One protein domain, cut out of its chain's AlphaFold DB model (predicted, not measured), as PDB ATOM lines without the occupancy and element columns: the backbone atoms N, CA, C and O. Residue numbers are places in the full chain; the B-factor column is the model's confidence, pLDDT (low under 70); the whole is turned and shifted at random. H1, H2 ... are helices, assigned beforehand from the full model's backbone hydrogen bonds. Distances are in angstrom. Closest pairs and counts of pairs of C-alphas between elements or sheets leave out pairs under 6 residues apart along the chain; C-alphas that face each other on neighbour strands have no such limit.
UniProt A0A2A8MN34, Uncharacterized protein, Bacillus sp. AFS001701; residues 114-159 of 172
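This is residues 114 to 159 of the 172 residues of an uncharacterized protein of Bacillus sp. AFS001701 (UniProt A0A2A8MN34). The model is an open, bracket-like chain in which two separate helices, H1 and H2, are joined by a stretched link, residues 140 to 144. H1 and this link make the long side, H2 turns off at one end of it, and at the other end the looped stretch of residues 114 to 128 folds back on itself, leaving the space between loop and H2 empty. The printed part has 46 residues, with two named helices, H1 then H2, and no named strand; the class is all helix. The whole is extended, with a radius of gyration of the C-alphas of 15.7 A, and elongated, spanning 40 by 22 by 14 A.

The longest helix by residues, H2, residues 145 to 158, is apart from H1, residues 129 to 139: no C-alpha of the one is within 8 A of the other. Residues 136 to 159 stand free, of which 136 to 139 belong to H1 and 145 to 158 to H2. Before H1, residues 117 to 118 pair with residues 125 to 126, antiparallel, a pairing too short for named strands; residues 119 to 124 between them stand free. Every O i to N i+4 pair is within hydrogen-bond range in H2, and 6 of 7 are in H1.

H2 has 14 residues and measures 19.9 A from C-alpha 145 to C-alpha 158, which is at (125.453, 126.856, 188.613). H1 has 11 residues and measures 15.4 A, from C-alpha 129 at (114.137, 147.835, 158.332) to C-alpha 139 at (122.696, 142.644, 170.056).

The two C-alphas farthest apart, those of Asn 128 and Leu 157, are 41.4 A apart. The link from H1 to H2, five residues, is tight. The printed part has no cut. The mean pLDDT of the printed part is 85.2, and no printed residue is under 70.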
ATOM      1  N   MET A 114     112.672 150.795 169.213       83.31
ATOM      2  CA  MET A 114     111.882 149.660 169.703       83.31
ATOM      3  C   MET A 114     110.371 149.816 169.464       83.31
ATOM      4  O   MET A 114     109.670 148.814 169.436       83.31
ATOM      5  N   TYR A 115     109.853 151.036 169.279       85.38
ATOM      6  CA  TYR A 115     108.447 151.223 168.892       85.38
ATOM      7  C   TYR A 115     108.160 150.672 167.492       85.38
ATOM      8  O   TYR A 115     107.017 150.321 167.219       85.38
ATOM      9  N   ASP A 116     109.188 150.525 166.648       88.31
ATOM     10  CA  ASP A 116     109.060 149.851 165.358       88.31
ATOM     11  C   ASP A 116     108.955 148.327 165.496       88.31
ATOM     12  O   ASP A 116     108.653 147.664 164.513       88.31
ATOM     13  N   TYR A 117     109.214 147.738 166.670       90.00
ATOM     14  CA  TYR A 117     109.095 146.294 166.865       90.00
ATOM     15  C   TYR A 117     107.728 145.923 167.432       90.00
ATOM     16  O   TYR A 117     107.414 146.183 168.599       90.00
ATOM     17  N   ILE A 118     106.921 145.266 166.606       90.81
ATOM     18  CA  ILE A 118     105.601 144.780 166.988       90.81
ATOM     19  C   ILE A 118     105.762 143.353 167.502       90.81
ATOM     20  O   ILE A 118     105.977 142.429 166.726       90.81
ATOM     21  N   TRP A 119     105.667 143.177 168.819       88.75
ATOM     22  CA  TRP A 119     105.930 141.894 169.485       88.75
ATOM     23  C   TRP A 119     104.675 141.174 170.003       88.75
ATOM     24  O   TRP A 119     104.759 140.025 170.417       88.75
ATOM     25  N   TRP A 120     103.516 141.840 170.011       87.31
ATOM     26  CA  TRP A 120     102.265 141.329 170.597       87.31
ATOM     27  C   TRP A 120     101.371 140.559 169.608       87.31
ATOM     28  O   TRP A 120     100.245 140.205 169.951       87.31
ATOM     29  N   ILE A 121     101.841 140.337 168.380       90.62
ATOM     30  CA  ILE A 121     101.158 139.552 167.343       90.62
ATOM     31  C   ILE A 121     101.798 138.158 167.292       90.62
ATOM     32  O   ILE A 121     102.956 137.999 167.667       90.62
ATOM     33  N   GLU A 122     101.055 137.154 166.816       90.00
ATOM     34  CA  GLU A 122     101.539 135.776 166.630       90.00
ATOM     35  C   GLU A 122     102.850 135.706 165.826       90.00
ATOM     36  O   GLU A 122     103.754 134.949 166.172       90.00
ATOM     37  N   TYR A 123     102.980 136.563 164.808       89.25
ATOM     38  CA  TYR A 123     104.202 136.745 164.031       89.25
ATOM     39  C   TYR A 123     104.759 138.148 164.269       89.25
ATOM     40  O   TYR A 123     104.293 139.104 163.640       89.25
ATOM     41  N   PRO A 124     105.722 138.308 165.190       89.81
ATOM     42  CA  PRO A 124     106.297 139.606 165.481       89.81
ATOM     43  C   PRO A 124     107.183 140.075 164.326       89.81
ATOM     44  O   PRO A 124     107.929 139.291 163.738       89.81
ATOM     45  N   TYR A 125     107.124 141.365 164.010       91.44
ATOM     46  CA  TYR A 125     107.875 141.941 162.897       91.44
ATOM     47  C   TYR A 125     108.304 143.381 163.175       91.44
ATOM     48  O   TYR A 125     107.816 144.049 164.089       91.44
ATOM     49  N   TRP A 126     109.256 143.850 162.371       92.31
ATOM     50  CA  TRP A 126     109.734 145.225 162.393       92.31
ATOM     51  C   TRP A 126     108.962 146.066 161.380       92.31
ATOM     52  O   TRP A 126     108.895 145.720 160.205       92.31
ATOM     53  N   LEU A 127     108.420 147.195 161.825       92.12
ATOM     54  CA  LEU A 127     107.763 148.189 160.982       92.12
ATOM     55  C   LEU A 127     108.769 148.907 160.066       92.12
ATOM     56  O   LEU A 127     108.409 149.369 158.988       92.12
ATOM     57  N   ASN A 128     110.029 149.005 160.500       91.50
ATOM     58  CA  ASN A 128     111.099 149.686 159.784       91.50
ATOM     59  C   ASN A 128     112.384 148.842 159.766       91.50
ATOM     60  O   ASN A 128     112.927 148.482 160.816       91.50
ATOM     61  N   GLU A 129     112.903 148.588 158.565       90.06
ATOM     62  CA  GLU A 129     114.137 147.835 158.332       90.06
ATOM     63  C   GLU A 129     115.365 148.511 158.962       90.06
ATOM     64  O   GLU A 129     116.225 147.843 159.537       90.06
ATOM     65  N   TYR A 130     115.434 149.846 158.946       90.69
ATOM     66  CA  TYR A 130     116.544 150.572 159.569       90.69
ATOM     67  C   TYR A 130     116.645 150.271 161.071       90.69
ATOM     68  O   TYR A 130     117.735 150.049 161.607       90.69
ATOM     69  N   SER A 131     115.501 150.243 161.756       90.38
ATOM     70  CA  SER A 131     115.422 149.959 163.190       90.38
ATOM     71  C   SER A 131     115.795 148.514 163.496       90.38
ATOM     72  O   SER A 131     116.560 148.282 164.436       90.38
ATOM     73  N   MET A 132     115.352 147.577 162.649       90.56
ATOM     74  CA  MET A 132     115.757 146.171 162.695       90.56
ATOM     75  C   MET A 132     117.277 146.032 162.611       90.56
ATOM     76  O   MET A 132     117.889 145.482 163.522       90.56
ATOM     77  N   ILE A 133     117.905 146.580 161.567       89.50
ATOM     78  CA  ILE A 133     119.351 146.446 161.338       89.50
ATOM     79  C   ILE A 133     120.143 147.085 162.480       89.50
ATOM     80  O   ILE A 133     121.116 146.518 162.973       89.50
ATOM     81  N   LYS A 134     119.725 148.266 162.941       88.31
ATOM     82  CA  LYS A 134     120.435 149.000 163.992       88.31
ATOM     83  C   LYS A 134     120.380 148.299 165.348       88.31
ATOM     84  O   LYS A 134     121.356 148.346 166.100       88.31
ATOM     85  N   ILE A 135     119.248 147.676 165.679       86.12
ATOM     86  CA  ILE A 135     119.103 146.879 166.902       86.12
ATOM     87  C   ILE A 135     119.813 145.533 166.741       86.12
ATOM     88  O   ILE A 135     120.605 145.180 167.617       86.12
ATOM     89  N   GLY A 136     119.619 144.846 165.614       84.12
ATOM     90  CA  GLY A 136     120.294 143.594 165.268       84.12
ATOM     91  C   GLY A 136     121.808 143.727 165.391       84.12
ATOM     92  O   GLY A 136     122.414 143.059 166.216       84.12
ATOM     93  N   TRP A 137     122.424 144.713 164.738       81.69
ATOM     94  CA  TRP A 137     123.872 144.944 164.825       81.69
ATOM     95  C   TRP A 137     124.400 145.151 166.258       81.69
ATOM     96  O   TRP A 137     125.543 144.809 166.577       81.69
ATOM     97  N   LYS A 138     123.581 145.713 167.157       80.62
ATOM     98  CA  LYS A 138     123.974 145.949 168.551       80.62
ATOM     99  C   LYS A 138     123.957 144.665 169.388       80.62
ATOM    100  O   LYS A 138     124.838 144.513 170.242       80.62
ATOM    101  N   TYR A 139     122.962 143.801 169.190       76.38
ATOM    102  CA  TYR A 139     122.696 142.644 170.056       76.38
ATOM    103  C   TYR A 139     123.068 141.298 169.421       76.38
ATOM    104  O   TYR A 139     123.534 140.406 170.127       76.38
ATOM    105  N   GLU A 140     122.946 141.162 168.105       74.62
ATOM    106  CA  GLU A 140     123.343 139.993 167.318       74.62
ATOM    107  C   GLU A 140     124.827 140.099 166.961       74.62
ATOM    108  O   GLU A 140     125.228 140.358 165.827       74.62
ATOM    109  N   LYS A 141     125.681 139.942 167.974       74.56
ATOM    110  CA  LYS A 141     127.121 139.820 167.752       74.56
ATOM    111  C   LYS A 141     127.486 138.345 167.610       74.56
ATOM    112  O   LYS A 141     127.108 137.562 168.488       74.56
ATOM    113  N   PRO A 142     128.257 137.958 166.576       74.75
ATOM    114  CA  PRO A 142     128.792 136.611 166.496       74.75
ATOM    115  C   PRO A 142     129.623 136.352 167.752       74.75
ATOM    116  O   PRO A 142     130.601 137.043 168.044       74.75
ATOM    117  N   SER A 143     129.169 135.390 168.544       77.25
ATOM    118  CA  SER A 143     129.832 135.000 169.779       77.25
ATOM    119  C   SER A 143     130.863 133.926 169.461       77.25
ATOM    120  O   SER A 143     130.534 132.904 168.867       77.25
ATOM    121  N   GLY A 144     132.124 134.170 169.820       81.75
ATOM    122  CA  GLY A 144     133.205 133.212 169.585       81.75
ATOM    123  C   GLY A 144     133.129 131.988 170.503       81.75
ATOM    124  O   GLY A 144     132.455 132.001 171.534       81.75
ATOM    125  N   VAL A 145     133.909 130.955 170.167       82.94
ATOM    126  CA  VAL A 145     134.009 129.684 170.917       82.94
ATOM    127  C   VAL A 145     134.308 129.908 172.407       82.94
ATOM    128  O   VAL A 145     133.777 129.212 173.263       82.94
ATOM    129  N   ALA A 146     135.085 130.941 172.741       83.25
ATOM    130  CA  ALA A 146     135.392 131.294 174.126       83.25
ATOM    131  C   ALA A 146     134.147 131.648 174.964       83.25
ATOM    132  O   ALA A 146     134.076 131.281 176.137       83.25
ATOM    133  N   LEU A 147     133.153 132.330 174.379       83.31
ATOM    134  CA  LEU A 147     131.913 132.648 175.089       83.31
ATOM    135  C   LEU A 147     131.064 131.390 175.287       83.31
ATOM    136  O   LEU A 147     130.477 131.222 176.353       83.31
ATOM    137  N   MET A 148     131.048 130.495 174.297       83.69
ATOM    138  CA  MET A 148     130.346 129.212 174.392       83.69
ATOM    139  C   MET A 148     130.935 128.362 175.521       83.69
ATOM    140  O   MET A 148     130.200 127.956 176.419       83.69
ATOM    141  N   ASN A 149     132.264 128.234 175.570       87.06
ATOM    142  CA  ASN A 149     132.972 127.533 176.646       87.06
ATOM    143  C   ASN A 149     132.691 128.156 178.022       87.06
ATOM    144  O   ASN A 149     132.495 127.445 179.005       87.06
ATOM    145  N   TYR A 150     132.642 129.490 178.109       84.88
ATOM    146  CA  TYR A 150     132.299 130.189 179.349       84.88
ATOM    147  C   TYR A 150     130.862 129.894 179.803       84.88
ATOM    148  O   TYR A 150     130.626 129.646 180.986       84.88
ATOM    149  N   VAL A 151     129.898 129.907 178.879       85.12
ATOM    150  CA  VAL A 151     128.494 129.593 179.175       85.12
ATOM    151  C   VAL A 151     128.344 128.136 179.609       85.12
ATOM    152  O   VAL A 151     127.652 127.873 180.589       85.12
ATOM    153  N   GLU A 152     129.025 127.199 178.949       86.06
ATOM    154  CA  GLU A 152     129.039 125.783 179.328       86.06
ATOM    155  C   GLU A 152     129.653 125.560 180.712       86.06
ATOM    156  O   GLU A 152     129.022 124.929 181.563       86.06
ATOM    157  N   ALA A 153     130.823 126.143 180.989       85.25
ATOM    158  CA  ALA A 153     131.469 126.060 182.298       85.25
ATOM    159  C   ALA A 153     130.579 126.647 183.404       85.25
ATOM    160  O   ALA A 153     130.406 126.050 184.469       85.25
ATOM    161  N   LYS A 154     129.950 127.799 183.137       83.62
ATOM    162  CA  LYS A 154     129.013 128.436 184.065       83.62
ATOM    163  C   LYS A 154     127.778 127.563 184.306       83.62
ATOM    164  O   LYS A 154     127.383 127.387 185.456       83.62
ATOM    165  N   ASN A 155     127.197 126.985 183.257       84.12
ATOM    166  CA  ASN A 155     126.068 126.062 183.380       84.12
ATOM    167  C   ASN A 155     126.456 124.789 184.151       84.12
ATOM    168  O   ASN A 155     125.635 124.261 184.895       84.12
ATOM    169  N   GLY A 156     127.703 124.322 184.028       82.56
ATOM    170  CA  GLY A 156     128.232 123.198 184.804       82.56
ATOM    171  C   GLY A 156     128.422 123.496 186.297       82.56
ATOM    172  O   GLY A 156     128.312 122.583 187.114       82.56
ATOM    173  N   LEU A 157     128.685 124.756 186.661       79.69
ATOM    174  CA  LEU A 157     128.878 125.201 188.050       79.69
ATOM    175  C   LEU A 157     127.569 125.577 188.762       79.69
ATOM    176  O   LEU A 157     127.417 125.330 189.959       79.69
ATOM    177  N   TYR A 158     126.644 126.215 188.039       78.69
ATOM    178  CA  TYR A 158     125.453 126.856 188.613       78.69
ATOM    179  C   TYR A 158     124.118 126.265 188.121       78.69
ATOM    180  O   TYR A 158     123.063 126.640 188.631       78.69
ATOM    181  N   GLY A 159     124.138 125.330 187.165       77.56
ATOM    182  CA  GLY A 159     122.942 124.777 186.523       77.56
ATOM    183  C   GLY A 159     122.374 125.669 185.410       77.56
ATOM    184  O   GLY A 159     122.846 126.779 185.165       77.56
TER     185      GLY A 159